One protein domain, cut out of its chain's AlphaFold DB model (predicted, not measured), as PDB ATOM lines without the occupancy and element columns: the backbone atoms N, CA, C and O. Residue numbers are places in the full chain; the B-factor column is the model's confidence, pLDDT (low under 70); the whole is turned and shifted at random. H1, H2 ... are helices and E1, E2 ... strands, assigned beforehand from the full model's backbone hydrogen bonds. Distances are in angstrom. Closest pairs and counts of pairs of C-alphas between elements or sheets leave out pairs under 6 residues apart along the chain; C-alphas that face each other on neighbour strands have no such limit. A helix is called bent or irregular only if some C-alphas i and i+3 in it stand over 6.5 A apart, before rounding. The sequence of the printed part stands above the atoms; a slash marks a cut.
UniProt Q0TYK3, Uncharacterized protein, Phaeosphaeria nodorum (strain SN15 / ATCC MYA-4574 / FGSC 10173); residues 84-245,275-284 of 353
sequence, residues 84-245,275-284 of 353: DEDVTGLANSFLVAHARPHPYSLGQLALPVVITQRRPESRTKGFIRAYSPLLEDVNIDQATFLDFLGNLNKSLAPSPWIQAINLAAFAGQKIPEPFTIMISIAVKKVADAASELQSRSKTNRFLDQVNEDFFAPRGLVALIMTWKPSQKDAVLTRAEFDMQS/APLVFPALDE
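Overview. This is residues 84 to 245 and 275 to 284 of the 353 residues of an uncharacterized protein of Phaeosphaeria nodorum (strain SN15 / ATCC MYA-4574 / FGSC 10173) (UniProt Q0TYK3). A short two-stranded ribbon, E1 and E2, sits by the beginning of H5, one of three helices, H1, H3 and H5, that stand side by side as a triangular bundle. H4 meets H5 with its last residues, 189 to 193, while H2 and the small H6 lie away from the middle. The 172 printed residues hold, in order, H1 H2 H3 E1 H4 H5 E2 H6; the sheet, order E1 - E2, is antiparallel. The class is mostly helix, with under half of the residues in named elements. The whole is compact, radius of gyration of the C-alphas 16.1 A, and rounded, spanning 42 by 39 by 38 A.

Along the chain. Find C-alpha 161 at (156.523, 116.630, 136.925); from there E1 runs to 166, and its partner E2 spans residues 236 to 240. H5, residues 202 to 218, is 23.8 A long; it has a kink of 44 degrees near residue 212 and is only just irregular, with C-alphas 213 and 216 6.7 A apart. Look for H1 from C-alpha 84 at (158.503, 130.474, 135.397) to 98, 21.5 A, and H3 from 142 to 156, 20.9 A. H4, residues 178 to 193, measures 23.0 A. H2 is residues 133 to 138, and H6 runs from 280 to 283, ending at (144.820, 124.897, 167.491).

Arrangement. Look across E1 and E2, at 135 degrees, for N 162 and O 239, 2.9 A apart, within hydrogen-bond range. Residues 165 to 166 of E1 also pair, parallel, with 225 to 226. The C-alphas of Ile 162 and Thr 203, closest between E1 and H5, are 6.4 A apart. H1, H3 and H5 form an up and down bundle, each running against the one before it. H5 touches H1 at a shallow tilt of 20 degrees, closest C-alphas Ala 91 and Phe 206, 5.5 A. H1 touches H3 at Val 87 and Ser 155, 5.8 A. H4 touches H5 at Val 190 and Asp 208, 6.0 A, only just about perpendicular at 70.3 degrees. H2 and H3 only just touch, only at the corner, with 3 pairs of C-alphas within 8 A; the closest, Glu 136 and Gln 142, are 7.5 A apart. H6 touches no helix. Every O i to N i+4 pair is within hydrogen-bond range in H1, H3 and H4, against 10 of 13 in H5 and 0 of 2 in H2, where 3 of 3 O i to N i+3 pairs are; H6, with 4 residues, is too short for any O i to N i+4 pair.

Size, cuts and confidence. The C-alphas farthest apart, Pro 103 and Ser 245, are 47.0 A apart. Residues 246 to 274 are not printed; C-alphas 245 and 275 lie 32.1 A apart across the cut. The links H1 to H2, E1 to H4 and H5 to E2 are long, and residues 172 to 177 stand free. Mean pLDDT of the printed part is 71.7, with 82 residues under 70, among them 168 to 203 and 228 to 245.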
ATOM      1  N   ASP A  84     157.133 130.570 134.836       59.62
ATOM      2  CA  ASP A  84     158.503 130.474 135.397       59.62
ATOM      3  C   ASP A  84     158.893 131.730 136.197       59.62
ATOM      4  O   ASP A  84     159.565 131.632 137.232       59.62
ATOM      5  N   GLU A  85     158.436 132.902 135.746       61.78
ATOM      6  CA  GLU A  85     158.622 134.163 136.467       61.78
ATOM      7  C   GLU A  85     157.831 134.174 137.774       61.78
ATOM      8  O   GLU A  85     158.376 134.558 138.807       61.78
ATOM      9  N   ASP A  86     156.605 133.641 137.770       73.19
ATOM     10  CA  ASP A  86     155.792 133.529 138.985       73.19
ATOM     11  C   ASP A  86     156.455 132.623 140.033       73.19
ATOM     12  O   ASP A  86     156.416 132.920 141.221       73.19
ATOM     13  N   VAL A  87     157.100 131.528 139.618       72.94
ATOM     14  CA  VAL A  87     157.732 130.571 140.546       72.94
ATOM     15  C   VAL A  87     159.015 131.127 141.160       72.94
ATOM     16  O   VAL A  87     159.233 130.981 142.362       72.94
ATOM     17  N   THR A  88     159.829 131.821 140.362       76.44
ATOM     18  CA  THR A  88     160.985 132.567 140.888       76.44
ATOM     19  C   THR A  88     160.512 133.718 141.790       76.44
ATOM     20  O   THR A  88     161.109 133.982 142.831       76.44
ATOM     21  N   GLY A  89     159.384 134.351 141.449       83.94
ATOM     22  CA  GLY A  89     158.707 135.344 142.283       83.94
ATOM     23  C   GLY A  89     158.267 134.792 143.641       83.94
ATOM     24  O   GLY A  89     158.470 135.458 144.654       83.94
ATOM     25  N   LEU A  90     157.741 133.562 143.692       86.12
ATOM     26  CA  LEU A  90     157.370 132.891 144.942       86.12
ATOM     27  C   LEU A  90     158.589 132.662 145.848       86.12
ATOM     28  O   LEU A  90     158.529 133.012 147.026       86.12
ATOM     29  N   ALA A  91     159.696 132.139 145.310       87.06
ATOM     30  CA  ALA A  91     160.934 131.942 146.074       87.06
ATOM     31  C   ALA A  91     161.485 133.275 146.600       87.06
ATOM     32  O   ALA A  91     161.724 133.416 147.795       87.06
ATOM     33  N   ASN A  92     161.585 134.289 145.735       88.75
ATOM     34  CA  ASN A  92     162.038 135.624 146.127       88.75
ATOM     35  C   ASN A  92     161.136 136.249 147.198       88.75
ATOM     36  O   ASN A  92     161.641 136.823 148.157       88.75
ATOM     37  N   SER A  93     159.811 136.126 147.068       89.81
ATOM     38  CA  SER A  93     158.876 136.663 148.063       89.81
ATOM     39  C   SER A  93     159.054 136.011 149.432       89.81
ATOM     40  O   SER A  93     159.048 136.710 150.442       89.81
ATOM     41  N   PHE A  94     159.286 134.695 149.455       91.69
ATOM     42  CA  PHE A  94     159.552 133.949 150.675       91.69
ATOM     43  C   PHE A  94     160.876 134.397 151.304       91.69
ATOM     44  O   PHE A  94     160.922 134.744 152.481       91.69
ATOM     45  N   LEU A  95     161.946 134.465 150.509       90.88
ATOM     46  CA  LEU A  95     163.264 134.876 150.988       90.88
ATOM     47  C   LEU A  95     163.261 136.314 151.511       90.88
ATOM     48  O   LEU A  95     163.815 136.564 152.571       90.88
ATOM     49  N   VAL A  96     162.598 137.254 150.833       89.44
ATOM     50  CA  VAL A  96     162.487 138.644 151.308       89.44
ATOM     51  C   VAL A  96     161.699 138.730 152.616       89.44
ATOM     52  O   VAL A  96     162.083 139.488 153.503       89.44
ATOM     53  N   ALA A  97     160.617 137.959 152.753       88.56
ATOM     54  CA  ALA A  97     159.802 137.954 153.965       88.56
ATOM     55  C   ALA A  97     160.533 137.340 155.172       88.56
ATOM     56  O   ALA A  97     160.334 137.791 156.299       88.56
ATOM     57  N   HIS A  98     161.398 136.346 154.934       87.38
ATOM     58  CA  HIS A  98     162.006 135.522 155.986       87.38
ATOM     59  C   HIS A  98     163.538 135.598 156.048       87.38
ATOM     60  O   HIS A  98     164.171 134.810 156.757       87.38
ATOM     61  N   ALA A  99     164.155 136.559 155.353       75.12
ATOM     62  CA  ALA A  99     165.588 136.834 155.424       75.12
ATOM     63  C   ALA A  99     165.947 137.362 156.818       75.12
ATOM     64  O   ALA A  99     165.824 138.553 157.110       75.12
ATOM     65  N   ARG A 100     166.406 136.475 157.704       65.06
ATOM     66  CA  ARG A 100     166.946 136.872 159.009       65.06
ATOM     67  C   ARG A 100     168.471 137.011 158.929       65.06
ATOM     68  O   ARG A 100     169.128 136.115 158.402       65.06
ATOM     69  N   PRO A 101     169.059 138.097 159.460       57.25
ATOM     70  CA  PRO A 101     170.507 138.231 159.534       57.25
ATOM     71  C   PRO A 101     171.122 137.222 160.518       57.25
ATOM     72  O   PRO A 101     170.538 136.885 161.548       57.25
ATOM     73  N   HIS A 102     172.324 136.759 160.168       53.34
ATOM     74  CA  HIS A 102     173.194 135.867 160.943       53.34
ATOM     75  C   HIS A 102     173.528 136.486 162.320       53.34
ATOM     76  O   HIS A 102     173.637 137.711 162.406       53.34
ATOM     77  N   PRO A 103     173.732 135.696 163.394       58.91
ATOM     78  CA  PRO A 103     174.423 134.407 163.393       58.91
ATOM     79  C   PRO A 103     173.466 133.214 163.425       58.91
ATOM     80  O   PRO A 103     172.717 133.028 164.381       58.91
ATOM     81  N   TYR A 104     173.522 132.369 162.394       60.69
ATOM     82  CA  TYR A 104     172.885 131.059 162.463       60.69
ATOM     83  C   TYR A 104     173.610 130.228 163.522       60.69
ATOM     84  O   TYR A 104     174.790 129.906 163.380       60.69
ATOM     85  N   SER A 105     172.918 129.896 164.607       57.75
ATOM     86  CA  SER A 105     173.335 128.789 165.455       57.75
ATOM     87  C   SER A 105     173.236 127.516 164.617       57.75
ATOM     88  O   SER A 105     172.164 127.222 164.088       57.75
ATOM     89  N   LEU A 106     174.343 126.781 164.481       59.28
ATOM     90  CA  LEU A 106     174.395 125.468 163.833       59.28
ATOM     91  C   LEU A 106     173.645 124.440 164.700       59.28
ATOM     92  O   LEU A 106     174.256 123.619 165.379       59.28
ATOM     93  N   GLY A 107     172.319 124.548 164.748       62.56
ATOM     94  CA  GLY A 107     171.446 123.561 165.366       62.56
ATOM     95  C   GLY A 107     171.213 122.418 164.387       62.56
ATOM     96  O   GLY A 107     170.855 122.651 163.235       62.56
ATOM     97  N   GLN A 108     171.420 121.182 164.830       71.94
ATOM     98  CA  GLN A 108     171.038 119.998 164.070       71.94
ATOM     99  C   GLN A 108     169.644 119.561 164.522       71.94
ATOM    100  O   GLN A 108     169.408 119.409 165.720       71.94
ATOM    101  N   LEU A 109     168.728 119.332 163.575       77.69
ATOM    102  CA  LEU A 109     167.441 118.712 163.889       77.69
ATOM    103  C   LEU A 109     167.673 117.320 164.486       77.69
ATOM    104  O   LEU A 109     168.345 116.489 163.875       77.69
ATOM    105  N   ALA A 110     167.082 117.064 165.655       76.56
ATOM    106  CA  ALA A 110     167.184 115.770 166.328       76.56
ATOM    107  C   ALA A 110     166.512 114.644 165.526       76.56
ATOM    108  O   ALA A 110     166.991 113.514 165.528       76.56
ATOM    109  N   LEU A 111     165.410 114.964 164.838       78.38
ATOM    110  CA  LEU A 111     164.643 114.036 164.013       78.38
ATOM    111  C   LEU A 111     164.279 114.688 162.670       78.38
ATOM    112  O   LEU A 111     164.014 115.894 162.626       78.38
ATOM    113  N   PRO A 112     164.217 113.912 161.575       81.94
ATOM    114  CA  PRO A 112     163.762 114.416 160.289       81.94
ATOM    115  C   PRO A 112     162.276 114.783 160.338       81.94
ATOM    116  O   PRO A 112     161.438 114.023 160.831       81.94
ATOM    117  N   VAL A 113     161.936 115.934 159.760       85.00
ATOM    118  CA  VAL A 113     160.545 116.356 159.570       85.00
ATOM    119  C   VAL A 113     160.052 115.807 158.237       85.00
ATOM    120  O   VAL A 113     160.584 116.152 157.182       85.00
ATOM    121  N   VAL A 114     159.034 114.948 158.279       85.56
ATOM    122  CA  VAL A 114     158.441 114.329 157.087       85.56
ATOM    123  C   VAL A 114     157.017 114.836 156.929       85.56
ATOM    124  O   VAL A 114     156.192 114.636 157.812       85.56
ATOM    125  N   ILE A 115     156.732 115.479 155.798       86.00
ATOM    126  CA  ILE A 115     155.398 115.978 155.453       86.00
ATOM    127  C   ILE A 115     154.857 115.149 154.292       86.00
ATOM    128  O   ILE A 115     155.512 115.003 153.258       86.00
ATOM    129  N   THR A 116     153.656 114.602 154.458       83.25
ATOM    130  CA  THR A 116     153.041 113.727 153.461       83.25
ATOM    131  C   THR A 116     152.286 114.524 152.399       83.25
ATOM    132  O   THR A 116     151.892 115.682 152.581       83.25
ATOM    133  N   GLN A 117     152.124 113.912 151.228       80.38
ATOM    134  CA  GLN A 117     151.305 114.476 150.159       80.38
ATOM    135  C   GLN A 117     149.840 114.523 150.614       80.38
ATOM    136  O   GLN A 117     149.388 113.591 151.267       80.38
ATOM    137  N   ARG A 118     149.089 115.565 150.239       74.50
ATOM    138  CA  ARG A 118     147.629 115.624 150.413       74.50
ATOM    139  C   ARG A 118     146.937 114.498 149.653       74.50
ATOM    140  O   ARG A 118     147.463 113.986 148.660       74.50
ATOM    141  N   ARG A 119     145.717 114.166 150.081       66.88
ATOM    142  CA  ARG A 119     144.900 113.127 149.454       66.88
ATOM    143  C   ARG A 119     144.842 113.319 147.923       66.88
ATOM    144  O   ARG A 119     144.517 114.420 147.464       66.88
ATOM    145  N   PRO A 120     145.094 112.257 147.132       55.62
ATOM    146  CA  PRO A 120     145.025 112.276 145.667       55.62
ATOM    147  C   PRO A 120     143.753 112.898 145.076       55.62
ATOM    148  O   PRO A 120     143.792 113.510 144.012       55.62
ATOM    149  N   GLU A 121     142.629 112.707 145.763       53.12
ATOM    150  CA  GLU A 121     141.281 113.116 145.354       53.12
ATOM    151  C   GLU A 121     140.851 114.472 145.946       53.12
ATOM    152  O   GLU A 121     139.729 114.921 145.710       53.12
ATOM    153  N   SER A 122     141.724 115.136 146.712       54.41
ATOM    154  CA  SER A 122     141.419 116.425 147.338       54.41
ATOM    155  C   SER A 122     141.270 117.549 146.304       54.41
ATOM    156  O   SER A 122     141.849 117.534 145.213       54.41
ATOM    157  N   ARG A 123     140.490 118.578 146.665       53.03
ATOM    158  CA  ARG A 123     140.280 119.773 145.826       53.03
ATOM    159  C   ARG A 123     141.572 120.581 145.611       53.03
ATOM    160  O   ARG A 123     141.637 121.382 144.678       53.03
ATOM    161  N   THR A 124     142.593 120.374 146.445       60.50
ATOM    162  CA  THR A 124     143.834 121.157 146.523       60.50
ATOM    163  C   THR A 124     145.067 120.243 146.452       60.50
ATOM    164  O   THR A 124     145.358 119.470 147.356       60.50
ATOM    165  N   LYS A 125     145.841 120.342 145.362       68.00
ATOM    166  CA  LYS A 125     147.077 119.558 145.166       68.00
ATOM    167  C   LYS A 125     148.206 120.072 146.077       68.00
ATOM    168  O   LYS A 125     148.324 121.282 146.262       68.00
ATOM    169  N   GLY A 126     149.069 119.179 146.577       77.75
ATOM    170  CA  GLY A 126     150.281 119.554 147.321       77.75
ATOM    171  C   GLY A 126     150.565 118.671 148.535       77.75
ATOM    172  O   GLY A 126     150.193 117.502 148.552       77.75
ATOM    173  N   PHE A 127     151.228 119.240 149.536       85.69
ATOM    174  CA  PHE A 127     151.581 118.635 150.824       85.69
ATOM    175  C   PHE A 127     150.674 119.138 151.961       85.69
ATOM    176  O   PHE A 127     150.175 120.268 151.889       85.69
ATOM    177  N   ILE A 128     150.437 118.301 152.981       81.31
ATOM    178  CA  ILE A 128     149.582 118.637 154.139       81.31
ATOM    179  C   ILE A 128     150.158 119.812 154.934       81.31
ATOM    180  O   ILE A 128     151.368 119.883 155.129       81.31
ATOM    181  N   ARG A 129     149.312 120.719 155.436       84.69
ATOM    182  CA  ARG A 129     149.742 121.877 156.240       84.69
ATOM    183  C   ARG A 129     149.976 121.489 157.697       84.69
ATOM    184  O   ARG A 129     149.207 121.842 158.592       84.69
ATOM    185  N   ALA A 130     151.075 120.787 157.915       83.38
ATOM    186  CA  ALA A 130     151.553 120.421 159.236       83.38
ATOM    187  C   ALA A 130     152.868 121.138 159.564       83.38
ATOM    188  O   ALA A 130     153.670 121.438 158.679       83.38
ATOM    189  N   TYR A 131     153.086 121.400 160.849       87.06
ATOM    190  CA  TYR A 131     154.323 121.958 161.393       87.06
ATOM    191  C   TYR A 131     154.930 120.972 162.395       87.06
ATOM    192  O   TYR A 131     154.199 120.209 163.016       87.06
ATOM    193  N   SER A 132     156.251 120.981 162.571       88.00
ATOM    194  CA  SER A 132     156.899 120.224 163.643       88.00
ATOM    195  C   SER A 132     157.532 121.182 164.648       88.00
ATOM    196  O   SER A 132     158.357 121.988 164.225       88.00
ATOM    197  N   PRO A 133     157.233 121.073 165.957       83.44
ATOM    198  CA  PRO A 133     157.835 121.936 166.977       83.44
ATOM    199  C   PRO A 133     159.366 121.874 167.030       83.44
ATOM    200  O   PRO A 133     159.994 122.830 167.462       83.44
ATOM    201  N   LEU A 134     159.980 120.788 166.540       84.12
ATOM    202  CA  LEU A 134     161.441 120.658 166.466       84.12
ATOM    203  C   LEU A 134     162.086 121.656 165.490       84.12
ATOM    204  O   LEU A 134     163.287 121.896 165.552       84.12
ATOM    205  N   LEU A 135     161.309 122.243 164.575       88.06
ATOM    206  CA  LEU A 135     161.796 123.296 163.682       88.06
ATOM    207  C   LEU A 135     162.110 124.596 164.438       88.06
ATOM    208  O   LEU A 135     162.971 125.361 163.999       88.06
ATOM    209  N   GLU A 136     161.482 124.824 165.593       86.25
ATOM    210  CA  GLU A 136     161.761 125.980 166.448       86.25
ATOM    211  C   GLU A 136     163.207 125.936 166.977       86.25
ATOM    212  O   GLU A 136     163.889 126.960 166.991       86.25
ATOM    213  N   ASP A 137     163.728 124.739 167.286       84.31
ATOM    214  CA  ASP A 137     165.100 124.527 167.786       84.31
ATOM    215  C   ASP A 137     166.177 124.965 166.775       84.31
ATOM    216  O   ASP A 137     167.305 125.308 167.137       84.31
ATOM    217  N   VAL A 138     165.826 124.981 165.486       85.69
ATOM    218  CA  VAL A 138     166.675 125.443 164.373       85.69
ATOM    219  C   VAL A 138     166.278 126.838 163.868       85.69
ATOM    220  O   VAL A 138     166.726 127.292 162.807       85.69
ATOM    221  N   ASN A 139     165.497 127.564 164.675       86.19
ATOM    222  CA  ASN A 139     164.983 128.912 164.430       86.19
ATOM    223  C   ASN A 139     164.104 129.022 163.172       86.19
ATOM    224  O   ASN A 139     164.190 130.013 162.437       86.19
ATOM    225  N   ILE A 140     163.292 128.000 162.904       90.00
ATOM    226  CA  ILE A 140     162.237 128.036 161.894       90.00
ATOM    227  C   ILE A 140     160.896 128.041 162.629       90.00
ATOM    228  O   ILE A 140     160.390 126.999 163.053       90.00
ATOM    229  N   ASP A 141     160.321 129.234 162.753       89.25
ATOM    230  CA  ASP A 141     159.018 129.407 163.381       89.25
ATOM    231  C   ASP A 141     157.891 128.823 162.524       89.25
ATOM    232  O   ASP A 141     157.997 128.657 161.301       89.25
ATOM    233  N   GLN A 142     156.781 128.530 163.193       88.38
ATOM    234  CA  GLN A 142     155.591 127.950 162.584       88.38
ATOM    235  C   GLN A 142     155.092 128.736 161.365       88.38
ATOM    236  O   GLN A 142     154.777 128.136 160.334       88.38
ATOM    237  N   ALA A 143     155.008 130.065 161.465       88.81
ATOM    238  CA  ALA A 143     154.485 130.894 160.384       88.81
ATOM    239  C   ALA A 143     155.410 130.844 159.162       88.81
ATOM    240  O   ALA A 143     154.938 130.641 158.042       88.81
ATOM    241  N   THR A 144     156.723 130.934 159.386       92.62
ATOM    242  CA  THR A 144     157.736 130.802 158.333       92.62
ATOM    243  C   THR A 144     157.653 129.453 157.617       92.62
ATOM    244  O   THR A 144     157.615 129.408 156.386       92.62
ATOM    245  N   PHE A 145     157.573 128.338 158.350       93.12
ATOM    246  CA  PHE A 145     157.503 127.016 157.718       93.12
ATOM    247  C   PHE A 145     156.204 126.798 156.931       93.12
ATOM    248  O   PHE A 145     156.223 126.240 155.831       93.12
ATOM    249  N   LEU A 146     155.067 127.248 157.464       90.44
ATOM    250  CA  LEU A 146     153.786 127.122 156.769       90.44
ATOM    251  C   LEU A 146     153.707 128.023 155.530       90.44
ATOM    252  O   LEU A 146     153.091 127.630 154.537       90.44
ATOM    253  N   ASP A 147     154.351 129.192 155.545       91.50
ATOM    254  CA  ASP A 147     154.470 130.043 154.358       91.50
ATOM    255  C   ASP A 147     155.373 129.405 153.292       91.50
ATOM    256  O   ASP A 147     154.996 129.350 152.116       91.50
ATOM    257  N   PHE A 148     156.505 128.808 153.694       93.31
ATOM    258  CA  PHE A 148     157.323 127.976 152.802       93.31
ATOM    259  C   PHE A 148     156.472 126.898 152.126       93.31
ATOM    260  O   PHE A 148     156.462 126.790 150.898       93.31
ATOM    261  N   LEU A 149     155.706 126.138 152.910       90.50
ATOM    262  CA  LEU A 149     154.866 125.060 152.403       90.50
ATOM    263  C   LEU A 149     153.744 125.574 151.487       90.50
ATOM    264  O   LEU A 149     153.419 124.953 150.473       90.50
ATOM    265  N   GLY A 150     153.167 126.734 151.806       88.19
ATOM    266  CA  GLY A 150     152.188 127.410 150.963       88.19
ATOM    267  C   GLY A 150     152.766 127.806 149.604       88.19
ATOM    268  O   GLY A 150     152.134 127.568 148.573       88.19
ATOM    269  N   ASN A 151     153.972 128.374 149.582       89.19
ATOM    270  CA  ASN A 151     154.663 128.749 148.347       89.19
ATOM    271  C   ASN A 151     155.149 127.519 147.564       89.19
ATOM    272  O   ASN A 151     154.992 127.484 146.342       89.19
ATOM    273  N   LEU A 152     155.585 126.462 148.255       86.94
ATOM    274  CA  LEU A 152     155.879 125.164 147.652       86.94
ATOM    275  C   LEU A 152     154.633 124.592 146.961       86.94
ATOM    276  O   LEU A 152     154.684 124.288 145.773       86.94
ATOM    277  N   ASN A 153     153.488 124.532 147.644       85.19
ATOM    278  CA  ASN A 153     152.228 124.043 147.075       85.19
ATOM    279  C   ASN A 153     151.758 124.871 145.866       85.19
ATOM    280  O   ASN A 153     151.318 124.304 144.863       85.19
ATOM    281  N   LYS A 154     151.918 126.201 145.894       83.44
ATOM    282  CA  LYS A 154     151.657 127.055 144.717       83.44
ATOM    283  C   LYS A 154     152.610 126.745 143.561       83.44
ATOM    284  O   LYS A 154     152.166 126.689 142.418       83.44
ATOM    285  N   SER A 155     153.889 126.494 143.848       79.19
ATOM    286  CA  SER A 155     154.878 126.103 142.833       79.19
ATOM    287  C   SER A 155     154.604 124.717 142.227       79.19
ATOM    288  O   SER A 155     155.055 124.439 141.116       79.19
ATOM    289  N   LEU A 156     153.850 123.858 142.930       74.69
ATOM    290  CA  LEU A 156     153.436 122.516 142.492       74.69
ATOM    291  C   LEU A 156     152.150 122.523 141.651       74.69
ATOM    292  O   LEU A 156     151.959 121.647 140.810       74.69
ATOM    293  N   ALA A 157     151.274 123.514 141.837       65.31
ATOM    294  CA  ALA A 157     150.017 123.638 141.100       65.31
ATOM    295  C   ALA A 157     150.139 123.630 139.550       65.31
ATOM    296  O   ALA A 157     149.264 123.038 138.912       65.31
ATOM    297  N   PRO A 158     151.165 124.245 138.910       56.09
ATOM    298  CA  PRO A 158     151.236 124.352 137.449       56.09
ATOM    299  C   PRO A 158     151.857 123.162 136.713       56.09
ATOM    300  O   PRO A 158     151.675 123.069 135.499       56.09
ATOM    301  N   SER A 159     152.640 122.297 137.372       58.50
ATOM    302  CA  SER A 159     153.447 121.282 136.677       58.50
ATOM    303  C   SER A 159     153.214 119.874 137.220       58.50
ATOM    304  O   SER A 159     153.368 119.660 138.419       58.50
ATOM    305  N   PRO A 160     152.940 118.880 136.356       56.78
ATOM    306  CA  PRO A 160     152.753 117.508 136.806       56.78
ATOM    307  C   PRO A 160     154.067 116.827 137.203       56.78
ATOM    308  O   PRO A 160     154.010 115.846 137.930       56.78
ATOM    309  N   TRP A 161     155.235 117.320 136.767       61.03
ATOM    310  CA  TRP A 161     156.523 116.630 136.925       61.03
ATOM    311  C   TRP A 161     157.462 117.336 137.903       61.03
ATOM    312  O   TRP A 161     157.846 118.478 137.667       61.03
ATOM    313  N   ILE A 162     157.921 116.626 138.930       70.94
ATOM    314  CA  ILE A 162     158.908 117.102 139.913       70.94
ATOM    315  C   ILE A 162     160.059 116.099 139.997       70.94
ATOM    316  O   ILE A 162     159.854 114.899 139.810       70.94
ATOM    317  N   GLN A 163     161.288 116.563 140.232       69.44
ATOM    318  CA  GLN A 163     162.394 115.644 140.499       69.44
ATOM    319  C   GLN A 163     162.345 115.243 141.971       69.44
ATOM    320  O   GLN A 163     162.477 116.086 142.848       69.44
ATOM    321  N   ALA A 164     162.157 113.953 142.227       74.69
ATOM    322  CA  ALA A 164     162.110 113.403 143.570       74.69
ATOM    323  C   ALA A 164     163.174 112.324 143.751       74.69
ATOM    324  O   ALA A 164     163.554 111.633 142.799       74.69
ATOM    325  N   ILE A 165     163.630 112.149 144.986       76.56
ATOM    326  CA  ILE A 165     164.536 111.061 145.346       76.56
ATOM    327  C   ILE A 165     163.705 109.784 145.503       76.56
ATOM    328  O   ILE A 165     162.757 109.753 146.288       76.56
ATOM    329  N   ASN A 166     164.016 108.738 144.738       73.50
ATOM    330  CA  ASN A 166     163.356 107.443 144.875       73.50
ATOM    331  C   ASN A 166     164.030 106.635 145.981       73.50
ATOM    332  O   ASN A 166     165.096 106.053 145.795       73.50
ATOM    333  N   LEU A 167     163.364 106.557 147.123       72.94
ATOM    334  CA  LEU A 167     163.828 105.817 148.287       72.94
ATOM    335  C   LEU A 167     163.972 104.320 148.033       72.94
ATOM    336  O   LEU A 167     164.855 103.673 148.591       72.94
ATOM    337  N   ALA A 168     163.158 103.769 147.135       69.56
ATOM    338  CA  ALA A 168     163.220 102.352 146.829       69.56
ATOM    339  C   ALA A 168     164.501 101.956 146.071       69.56
ATOM    340  O   ALA A 168     164.830 100.771 146.036       69.56
ATOM    341  N   ALA A 169     165.245 102.922 145.514       67.88
ATOM    342  CA  ALA A 169     166.582 102.690 144.965       67.88
ATOM    343  C   ALA A 169     167.612 102.312 146.047       67.88
ATOM    344  O   ALA A 169     168.620 101.674 145.756       67.88
ATOM    345  N   PHE A 170     167.338 102.659 147.306       68.06
ATOM    346  CA  PHE A 170     168.182 102.325 148.455       68.06
ATOM    347  C   PHE A 170     167.693 101.088 149.222       68.06
ATOM    348  O   PHE A 170     168.381 100.601 150.118       68.06
ATOM    349  N   ALA A 171     166.526 100.543 148.869       65.31
ATOM    350  CA  ALA A 171     165.958  99.381 149.540       65.31
ATOM    351  C   ALA A 171     166.836  98.130 149.336       65.31
ATOM    352  O   ALA A 171     167.107  97.726 148.204       65.31
ATOM    353  N   GLY A 172     167.251  97.494 150.437       60.22
ATOM    354  CA  GLY A 172     168.093  96.287 150.426       60.22
ATOM    355  C   GLY A 172     169.602  96.552 150.331       60.22
ATOM    356  O   GLY A 172     170.386  95.604 150.315       60.22
ATOM    357  N   GLN A 173     170.023  97.819 150.282       59.59
ATOM    358  CA  GLN A 173     171.433  98.196 150.350       59.59
ATOM    359  C   GLN A 173     171.870  98.335 151.820       59.59
ATOM    360  O   GLN A 173     171.133  98.868 152.648       59.59
ATOM    361  N   LYS A 174     173.086  97.884 152.154       53.06
ATOM    362  CA  LYS A 174     173.707  98.089 153.478       53.06
ATOM    363  C   LYS A 174     174.300  99.498 153.557       53.06
ATOM    364  O   LYS A 174     175.512  99.675 153.469       53.06
ATOM    365  N   ILE A 175     173.430 100.495 153.627       53.50
ATOM    366  CA  ILE A 175     173.799 101.911 153.636       53.50
ATOM    367  C   ILE A 175     173.826 102.430 155.081       53.50
ATOM    368  O   ILE A 175     172.865 102.189 155.810       53.50
ATOM    369  N   PRO A 176     174.868 103.173 155.498       51.25
ATOM    370  CA  PRO A 176     174.813 103.972 156.719       51.25
ATOM    371  C   PRO A 176     173.770 105.087 156.568       51.25
ATOM    372  O   PRO A 176     173.854 105.843 155.604       51.25
ATOM    373  N   GLU A 177     172.820 105.176 157.508       60.22
ATOM    374  CA  GLU A 177     171.853 106.278 157.697       60.22
ATOM    375  C   GLU A 177     171.254 106.830 156.380       60.22
ATOM    376  O   GLU A 177     171.826 107.745 155.774       60.22
ATOM    377  N   PRO A 178     170.081 106.343 155.924       56.91
ATOM    378  CA  PRO A 178     169.463 106.728 154.647       56.91
ATOM    379  C   PRO A 178     169.380 108.239 154.370       56.91
ATOM    380  O   PRO A 178     169.459 108.673 153.218       56.91
ATOM    381  N   PHE A 179     169.265 109.049 155.422       64.44
ATOM    382  CA  PHE A 179     169.204 110.507 155.338       64.44
ATOM    383  C   PHE A 179     170.545 111.132 154.952       64.44
ATOM    384  O   PHE A 179     170.561 112.092 154.188       64.44
ATOM    385  N   THR A 180     171.675 110.559 155.370       65.56
ATOM    386  CA  THR A 180     173.016 111.073 155.042       65.56
ATOM    387  C   THR A 180     173.262 111.056 153.535       65.56
ATOM    388  O   THR A 180     173.719 112.042 152.953       65.56
ATOM    389  N   ILE A 181     172.903 109.954 152.869       65.00
ATOM    390  CA  ILE A 181     173.013 109.859 151.407       65.00
ATOM    391  C   ILE A 181     172.105 110.885 150.736       65.00
ATOM    392  O   ILE A 181     172.504 111.534 149.770       65.00
ATOM    393  N   MET A 182     170.904 111.066 151.263       66.75
ATOM    394  CA  MET A 182     169.943 112.009 150.719       66.75
ATOM    395  C   MET A 182     170.417 113.455 150.799       66.75
ATOM    396  O   MET A 182     170.367 114.169 149.797       66.75
ATOM    397  N   ILE A 183     170.949 113.845 151.958       69.81
ATOM    398  CA  ILE A 183     171.588 115.141 152.176       69.81
ATOM    399  C   ILE A 183     172.747 115.298 151.187       69.81
ATOM    400  O   ILE A 183     172.845 116.322 150.524       69.81
ATOM    401  N   SER A 184     173.573 114.263 150.985       64.12
ATOM    402  CA  SER A 184     174.687 114.329 150.025       64.12
ATOM    403  C   SER A 184     174.229 114.545 148.574       64.12
ATOM    404  O   SER A 184     174.868 115.279 147.820       64.12
ATOM    405  N   ILE A 185     173.109 113.935 148.172       67.62
ATOM    406  CA  ILE A 185     172.514 114.123 146.843       67.62
ATOM    407  C   ILE A 185     171.966 115.538 146.716       67.62
ATOM    408  O   ILE A 185     172.161 116.173 145.682       67.62
ATOM    409  N   ALA A 186     171.312 116.035 147.760       64.75
ATOM    410  CA  ALA A 186     170.791 117.388 147.800       64.75
ATOM    411  C   ALA A 186     171.898 118.441 147.697       64.75
ATOM    412  O   ALA A 186     171.806 119.346 146.878       64.75
ATOM    413  N   VAL A 187     172.987 118.273 148.449       68.56
ATOM    414  CA  VAL A 187     174.159 119.156 148.379       68.56
ATOM    415  C   VAL A 187     174.755 119.155 146.969       68.56
ATOM    416  O   VAL A 187     175.041 120.219 146.429       68.56
ATOM    417  N   LYS A 188     174.880 117.984 146.326       64.38
ATOM    418  CA  LYS A 188     175.320 117.896 144.921       64.38
ATOM    419  C   LYS A 188     174.369 118.617 143.967       64.38
ATOM    420  O   LYS A 188     174.827 119.239 143.022       64.38
ATOM    421  N   LYS A 189     173.056 118.554 144.212       61.72
ATOM    422  CA  LYS A 189     172.051 119.253 143.400       61.72
ATOM    423  C   LYS A 189     172.160 120.765 143.508       61.72
ATOM    424  O   LYS A 189     172.138 121.420 142.475       61.72
ATOM    425  N   VAL A 190     172.322 121.285 144.722       57.38
ATOM    426  CA  VAL A 190     172.561 122.715 144.954       57.38
ATOM    427  C   VAL A 190     173.858 123.148 144.260       57.38
ATOM    428  O   VAL A 190     173.866 124.130 143.526       57.38
ATOM    429  N   ALA A 191     174.933 122.364 144.393       56.56
ATOM    430  CA  ALA A 191     176.205 122.653 143.728       56.56
ATOM    431  C   ALA A 191     176.105 122.642 142.187       56.56
ATOM    432  O   ALA A 191     176.684 123.504 141.529       56.56
ATOM    433  N   ASP A 192     175.349 121.701 141.610       54.19
ATOM    434  CA  ASP A 192     175.073 121.658 140.170       54.19
ATOM    435  C   ASP A 192     174.189 122.840 139.729       54.19
ATOM    436  O   ASP A 192     174.377 123.356 138.635       54.19
ATOM    437  N   ALA A 193     173.240 123.301 140.552       49.09
ATOM    438  CA  ALA A 193     172.390 124.455 140.240       49.09
ATOM    439  C   ALA A 193     173.176 125.781 140.217       49.09
ATOM    440  O   ALA A 193     172.867 126.657 139.406       49.09
ATOM    441  N   ALA A 194     174.237 125.894 141.023       50.00
ATOM    442  CA  ALA A 194     175.195 126.998 140.944       50.00
ATOM    443  C   ALA A 194     175.992 127.004 139.618       50.00
ATOM    444  O   ALA A 194     176.565 128.028 139.243       50.00
ATOM    445  N   SER A 195     176.009 125.882 138.884       41.41
ATOM    446  CA  SER A 195     176.706 125.713 137.606       41.41
ATOM    447  C   SER A 195     175.721 125.481 136.446       41.41
ATOM    448  O   SER A 195     175.372 124.359 136.108       41.41
ATOM    449  N   GLU A 196     175.354 126.574 135.774       42.62
ATOM    450  CA  GLU A 196     174.746 126.614 134.430       42.62
ATOM    451  C   GLU A 196     173.242 126.239 134.317       42.62
ATOM    452  O   GLU A 196     172.787 125.103 134.458       42.62
ATOM    453  N   LEU A 197     172.440 127.265 134.003       45.94
ATOM    454  CA  LEU A 197     170.985 127.228 133.825       45.94
ATOM    455  C   LEU A 197     170.566 126.358 132.629       45.94
ATOM    456  O   LEU A 197     170.555 126.821 131.488       45.94
ATOM    457  N   GLN A 198     170.087 125.138 132.882       34.94
ATOM    458  CA  GLN A 198     169.391 124.362 131.853       34.94
ATOM    459  C   GLN A 198     168.118 123.695 132.388       34.94
ATOM    460  O   GLN A 198     168.135 122.595 132.935       34.94
ATOM    461  N   SER A 199     167.011 124.433 132.222       43.69
ATOM    462  CA  SER A 199     165.593 124.035 132.259       43.69
ATOM    463  C   SER A 199     165.297 122.658 132.880       43.69
ATOM    464  O   SER A 199     165.204 121.628 132.206       43.69
ATOM    465  N   ARG A 200     165.098 122.647 134.199       54.44
ATOM    466  CA  ARG A 200     164.459 121.554 134.940       54.44
ATOM    467  C   ARG A 200     163.278 122.148 135.710       54.44
ATOM    468  O   ARG A 200     163.304 123.327 136.033       54.44
ATOM    469  N   SER A 201     162.231 121.342 135.902       61.06
ATOM    470  CA  SER A 201     160.879 121.751 136.324       61.06
ATOM    471  C   SER A 201     160.819 122.912 137.328       61.06
ATOM    472  O   SER A 201     161.584 122.930 138.288       61.06
ATOM    473  N   LYS A 202     159.850 123.815 137.138       68.25
ATOM    474  CA  LYS A 202     159.511 124.974 137.986       68.25
ATOM    475  C   LYS A 202     159.710 124.739 139.484       68.25
ATOM    476  O   LYS A 202     160.418 125.493 140.141       68.25
ATOM    477  N   THR A 203     159.125 123.667 140.015       67.31
ATOM    478  CA  THR A 203     159.222 123.323 141.440       67.31
ATOM    479  C   THR A 203     160.660 123.075 141.901       67.31
ATOM    480  O   THR A 203     161.012 123.458 143.012       67.31
ATOM    481  N   ASN A 204     161.507 122.466 141.063       74.00
ATOM    482  CA  ASN A 204     162.902 122.229 141.432       74.00
ATOM    483  C   ASN A 204     163.629 123.562 141.613       74.00
ATOM    484  O   ASN A 204     164.301 123.731 142.613       74.00
ATOM    485  N   ARG A 205     163.394 124.538 140.724       79.81
ATOM    486  CA  ARG A 205     163.987 125.878 140.838       79.81
ATOM    487  C   ARG A 205     163.598 126.580 142.143       79.81
ATOM    488  O   ARG A 205     164.455 127.179 142.777       79.81
ATOM    489  N   PHE A 206     162.327 126.489 142.550       85.50
ATOM    490  CA  PHE A 206     161.875 127.022 143.842       85.50
ATOM    491  C   PHE A 206     162.624 126.369 145.012       85.50
ATOM    492  O   PHE A 206     163.152 127.072 145.869       85.50
ATOM    493  N   LEU A 207     162.686 125.033 145.041       85.81
ATOM    494  CA  LEU A 207     163.365 124.305 146.114       85.81
ATOM    495  C   LEU A 207     164.872 124.545 146.124       85.81
ATOM    496  O   LEU A 207     165.428 124.693 147.202       85.81
ATOM    497  N   ASP A 208     165.518 124.590 144.961       83.69
ATOM    498  CA  ASP A 208     166.954 124.843 144.835       83.69
ATOM    499  C   ASP A 208     167.291 126.214 145.436       83.69
ATOM    500  O   ASP A 208     168.132 126.301 146.327       83.69
ATOM    501  N   GLN A 209     166.542 127.254 145.053       85.94
ATOM    502  CA  GLN A 209     166.763 128.617 145.536       85.94
ATOM    503  C   GLN A 209     166.492 128.761 147.044       85.94
ATOM    504  O   GLN A 209     167.300 129.324 147.777       85.94
ATOM    505  N   VAL A 210     165.372 128.226 147.543       89.25
ATOM    506  CA  VAL A 210     165.055 128.303 148.979       89.25
ATOM    507  C   VAL A 210     166.008 127.431 149.810       89.25
ATOM    508  O   VAL A 210     166.358 127.791 150.932       89.25
ATOM    509  N   ASN A 211     166.471 126.296 149.283       89.44
ATOM    510  CA  ASN A 211     167.480 125.495 149.967       89.44
ATOM    511  C   ASN A 211     168.814 126.225 150.065       89.44
ATOM    512  O   ASN A 211     169.404 126.205 151.138       89.44
ATOM    513  N   GLU A 212     169.272 126.865 148.993       86.25
ATOM    514  CA  GLU A 212     170.531 127.610 148.975       86.25
ATOM    515  C   GLU A 212     170.509 128.799 149.945       86.25
ATOM    516  O   GLU A 212     171.403 128.929 150.782       86.25
ATOM    517  N   ASP A 213     169.447 129.607 149.898       86.75
ATOM    518  CA  ASP A 213     169.410 130.889 150.606       86.75
ATOM    519  C   ASP A 213     168.796 130.812 152.019       86.75
ATOM    520  O   ASP A 213     169.056 131.688 152.848       86.75
ATOM    521  N   PHE A 214     167.991 129.784 152.332       88.69
ATOM    522  CA  PHE A 214     167.274 129.683 153.615       88.69
ATOM    523  C   PHE A 214     167.603 128.428 154.438       88.69
ATOM    524  O   PHE A 214     167.899 128.552 155.629       88.69
ATOM    525  N   PHE A 215     167.565 127.222 153.855       88.62
ATOM    526  CA  PHE A 215     167.779 125.982 154.625       88.62
ATOM    527  C   PHE A 215     169.261 125.635 154.826       88.62
ATOM    528  O   PHE A 215     169.664 125.319 155.947       88.62
ATOM    529  N   ALA A 216     170.090 125.731 153.783       84.94
ATOM    530  CA  ALA A 216     171.508 125.376 153.832       84.94
ATOM    531  C   ALA A 216     172.303 126.208 154.854       84.94
ATOM    532  O   ALA A 216     173.087 125.614 155.601       84.94
ATOM    533  N   PRO A 217     172.068 127.528 155.006       84.00
ATOM    534  CA  PRO A 217     172.741 128.309 156.040       84.00
ATOM    535  C   PRO A 217     172.385 127.878 157.474       84.00
ATOM    536  O   PRO A 217     173.131 128.160 158.410       84.00
ATOM    537  N   ARG A 218     171.269 127.156 157.647       83.19
ATOM    538  CA  ARG A 218     170.821 126.563 158.918       83.19
ATOM    539  C   ARG A 218     171.275 125.111 159.095       83.19
ATOM    540  O   ARG A 218     170.902 124.484 160.077       83.19
ATOM    541  N   GLY A 219     172.054 124.564 158.158       80.38
ATOM    542  CA  GLY A 219     172.463 123.156 158.162       80.38
ATOM    543  C   GLY A 219     171.340 122.185 157.786       80.38
ATOM    544  O   GLY A 219     171.415 121.001 158.112       80.38
ATOM    545  N   LEU A 220     170.292 122.675 157.121       86.06
ATOM    546  CA  LEU A 220     169.101 121.912 156.761       86.06
ATOM    547  C   LEU A 220     168.951 121.809 155.250       86.06
ATOM    548  O   LEU A 220     169.556 122.558 154.485       86.06
ATOM    549  N   VAL A 221     168.090 120.892 154.815       86.25
ATOM    550  CA  VAL A 221     167.699 120.789 153.413       86.25
ATOM    551  C   VAL A 221     166.282 120.239 153.284       86.25
ATOM    552  O   VAL A 221     165.915 119.284 153.968       86.25
ATOM    553  N   ALA A 222     165.486 120.839 152.405       88.88
ATOM    554  CA  ALA A 222     164.140 120.396 152.071       88.88
ATOM    555  C   ALA A 222     164.158 119.577 150.775       88.88
ATOM    556  O   ALA A 222     164.670 120.023 149.745       88.88
ATOM    557  N   LEU A 223     163.594 118.367 150.815       85.38
ATOM    558  CA  LEU A 223     163.647 117.411 149.708       85.38
ATOM    559  C   LEU A 223     162.285 116.792 149.434       85.38
ATOM    560  O   LEU A 223     161.517 116.512 150.349       85.38
ATOM    561  N   ILE A 224     162.015 116.531 148.153       83.31
ATOM    562  CA  ILE A 224     160.849 115.758 147.725       83.31
ATOM    563  C   ILE A 224     161.293 114.327 147.451       83.31
ATOM    564  O   ILE A 224     162.239 114.070 146.702       83.31
ATOM    565  N   MET A 225     160.586 113.378 148.055       76.88
ATOM    566  CA  MET A 225     160.913 111.957 148.007       76.88
ATOM    567  C   MET A 225     159.730 111.156 147.477       76.88
ATOM    568  O   MET A 225     158.575 111.556 147.596       76.88
ATOM    569  N   THR A 226     160.025 110.013 146.866       76.38
ATOM    570  CA  THR A 226     159.024 109.051 146.399       76.38
ATOM    571  C   THR A 226     159.441 107.635 146.745       76.38
ATOM    572  O   THR A 226     160.627 107.336 146.865       76.38
ATOM    573  N   TRP A 227     158.460 106.743 146.850       70.31
ATOM    574  CA  TRP A 227     158.689 105.314 147.001       70.31
ATOM    575  C   TRP A 227     158.186 104.575 145.757       70.31
ATOM    576  O   TRP A 227     156.989 104.331 145.604       70.31
ATOM    577  N   LYS A 228     159.094 104.247 144.828       67.38
ATOM    578  CA  LYS A 228     158.783 103.510 143.590       67.38
ATOM    579  C   LYS A 228     159.676 102.270 143.453       67.38
ATOM    580  O   LYS A 228     160.710 102.328 142.781       67.38
ATOM    581  N   PRO A 229     159.285 101.120 144.038       59.47
ATOM    582  CA  PRO A 229     160.096  99.898 144.029       59.47
ATOM    583  C   PRO A 229     160.226  99.235 142.655       59.47
ATOM    584  O   PRO A 229     161.054  98.347 142.495       59.47
ATOM    585  N   SER A 230     159.456  99.671 141.656       56.88
ATOM    586  CA  SER A 230     159.597  99.244 140.261       56.88
ATOM    587  C   SER A 230     160.749  99.933 139.516       56.88
ATOM    588  O   SER A 230     161.089  99.509 138.417       56.88
ATOM    589  N   GLN A 231     161.348 100.986 140.089       59.25
ATOM    590  CA  GLN A 231     162.412 101.792 139.473       59.25
ATOM    591  C   GLN A 231     163.646 101.880 140.386       59.25
ATOM    592  O   GLN A 231     164.127 102.971 140.687       59.25
ATOM    593  N   LYS A 232     164.147 100.732 140.863       60.31
ATOM    594  CA  LYS A 232     165.272 100.672 141.822       60.31
ATOM    595  C   LYS A 232     166.597 101.205 141.264       60.31
ATOM    596  O   LYS A 232     167.443 101.631 142.035       60.31
ATOM    597  N   ASP A 233     166.757 101.244 139.943       63.03
ATOM    598  CA  ASP A 233     168.011 101.673 139.307       63.03
ATOM    599  C   ASP A 233     168.166 103.205 139.244       63.03
ATOM    600  O   ASP A 233     169.247 103.717 138.958       63.03
ATOM    601  N   ALA A 234     167.094 103.960 139.514       64.88
ATOM    602  CA  ALA A 234     167.078 105.416 139.406       64.88
ATOM    603  C   ALA A 234     166.896 106.082 140.776       64.88
ATOM    604  O   ALA A 234     165.779 106.219 141.272       64.88
ATOM    605  N   VAL A 235     167.996 106.580 141.349       68.44
ATOM    606  CA  VAL A 235     167.990 107.361 142.603       68.44
ATOM    607  C   VAL A 235     167.178 108.653 142.470       68.44
ATOM    608  O   VAL A 235     166.494 109.065 143.402       68.44
ATOM    609  N   LEU A 236     167.219 109.287 141.297       67.00
ATOM    610  CA  LEU A 236     166.418 110.463 140.976       67.00
ATOM    611  C   LEU A 236     165.342 110.072 139.976       67.00
ATOM    612  O   LEU A 236     165.643 109.669 138.855       67.00
ATOM    613  N   THR A 237     164.088 110.236 140.368       63.38
ATOM    614  CA  THR A 237     162.936 109.894 139.540       63.38
ATOM    615  C   THR A 237     162.104 111.135 139.256       63.38
ATOM    616  O   THR A 237     161.959 112.018 140.099       63.38
ATOM    617  N   ARG A 238     161.533 111.213 138.051       63.47
ATOM    618  CA  ARG A 238     160.471 112.182 137.766       63.47
ATOM    619  C   ARG A 238     159.185 111.683 138.428       63.47
ATOM    620  O   ARG A 238     158.592 110.688 138.002       63.47
ATOM    621  N   ALA A 239     158.805 112.326 139.522       62.00
ATOM    622  CA  ALA A 239     157.538 112.108 140.189       62.00
ATOM    623  C   ALA A 239     156.444 112.850 139.422       62.00
ATOM    624  O   ALA A 239     156.611 114.023 139.095       62.00
ATOM    625  N   GLU A 240     155.355 112.147 139.121       61.12
ATOM    626  CA  GLU A 240     154.147 112.756 138.581       61.12
ATOM    627  C   GLU A 240     153.203 112.996 139.762       61.12
ATOM    628  O   GLU A 240     152.857 112.038 140.452       61.12
ATOM    629  N   PHE A 241     152.832 114.247 140.031       58.28
ATOM    630  CA  PHE A 241     151.853 114.591 141.074       58.28
ATOM    631  C   PHE A 241     150.397 114.468 140.577       58.28
ATOM    632  O   PHE A 241     149.461 114.682 141.344       58.28
ATOM    633  N   ASP A 242     150.191 114.119 139.300       44.62
ATOM    634  CA  ASP A 242     148.878 113.923 138.684       44.62
ATOM    635  C   ASP A 242     148.463 112.442 138.724       44.62
ATOM    636  O   ASP A 242     149.006 111.592 138.021       44.62
ATOM    637  N   MET A 243     147.498 112.112 139.585       46.41
ATOM    638  CA  MET A 243     147.019 110.735 139.764       46.41
ATOM    639  C   MET A 243     145.872 110.332 138.830       46.41
ATOM    640  O   MET A 243     145.483 109.164 138.842       46.41
ATOM    641  N   GLN A 244     145.394 111.203 137.934       41.34
ATOM    642  CA  GLN A 244     144.491 110.775 136.855       41.34
ATOM    643  C   GLN A 244     145.137 109.683 135.978       41.34
ATOM    644  O   GLN A 244     144.468 108.723 135.590       41.34
ATOM    645  N   SER A 245     146.450 109.756 135.735       41.56
ATOM    646  CA  SER A 245     147.186 108.741 134.965       41.56
ATOM    647  C   SER A 245     147.467 107.456 135.764       41.56
ATOM    648  O   SER A 245     147.684 106.393 135.180       41.56
ATOM    649  N   ALA A 275     159.933 113.339 163.181       77.38
ATOM    650  CA  ALA A 275     159.523 114.390 164.095       77.38
ATOM    651  C   ALA A 275     157.986 114.440 164.250       77.38
ATOM    652  O   ALA A 275     157.266 114.232 163.268       77.38
ATOM    653  N   PRO A 276     157.461 114.760 165.449       76.38
ATOM    654  CA  PRO A 276     156.025 114.892 165.662       76.38
ATOM    655  C   PRO A 276     155.465 116.078 164.873       76.38
ATOM    656  O   PRO A 276     156.103 117.131 164.776       76.38
ATOM    657  N   LEU A 277     154.257 115.906 164.335       77.50
ATOM    658  CA  LEU A 277     153.545 116.915 163.558       77.50
ATOM    659  C   LEU A 277     152.357 117.476 164.343       77.50
ATOM    660  O   LEU A 277     151.606 116.735 164.975       77.50
ATOM    661  N   VAL A 278     152.170 118.788 164.251       76.31
ATOM    662  CA  VAL A 278     151.019 119.537 164.759       76.31
ATOM    663  C   VAL A 278     150.303 120.232 163.601       76.31
ATOM    664  O   VAL A 278     150.899 120.483 162.550       76.31
ATOM    665  N   PHE A 279     149.021 120.549 163.789       75.19
ATOM    666  CA  PHE A 279     148.143 121.135 162.770       75.19
ATOM    667  C   PHE A 279     147.614 122.491 163.254       75.19
ATOM    668  O   PHE A 279     146.490 122.575 163.751       75.19
ATOM    669  N   PRO A 280     148.387 123.578 163.100       65.56
ATOM    670  CA  PRO A 280     148.170 124.787 163.891       65.56
ATOM    671  C   PRO A 280     146.857 125.517 163.622       65.56
ATOM    672  O   PRO A 280     146.252 126.039 164.551       65.56
ATOM    673  N   ALA A 281     146.338 125.472 162.390       60.69
ATOM    674  CA  ALA A 281     145.037 126.075 162.085       60.69
ATOM    675  C   ALA A 281     143.861 125.397 162.825       60.69
ATOM    676  O   ALA A 281     142.771 125.954 162.882       60.69
ATOM    677  N   LEU A 282     144.070 124.210 163.412       52.00
ATOM    678  CA  LEU A 282     143.106 123.563 164.309       52.00
ATOM    679  C   LEU A 282     143.287 124.002 165.767       52.00
ATOM    680  O   LEU A 282     142.329 123.962 166.538       52.00
ATOM    681  N   ASP A 283     144.497 124.413 166.150       53.97
ATOM    682  CA  ASP A 283     144.820 124.897 167.491       53.97
ATOM    683  C   ASP A 283     144.475 126.379 167.682       53.97
ATOM    684  O   ASP A 283     144.130 126.761 168.796       53.97
ATOM    685  N   GLU A 284     144.473 127.178 166.612       54.88
ATOM    686  CA  GLU A 284     144.005 128.577 166.598       54.88
ATOM    687  C   GLU A 284     142.473 128.714 166.680       54.88
ATOM    688  O   GLU A 284     141.946 129.813 166.856       54.88
TER     689      GLU A 284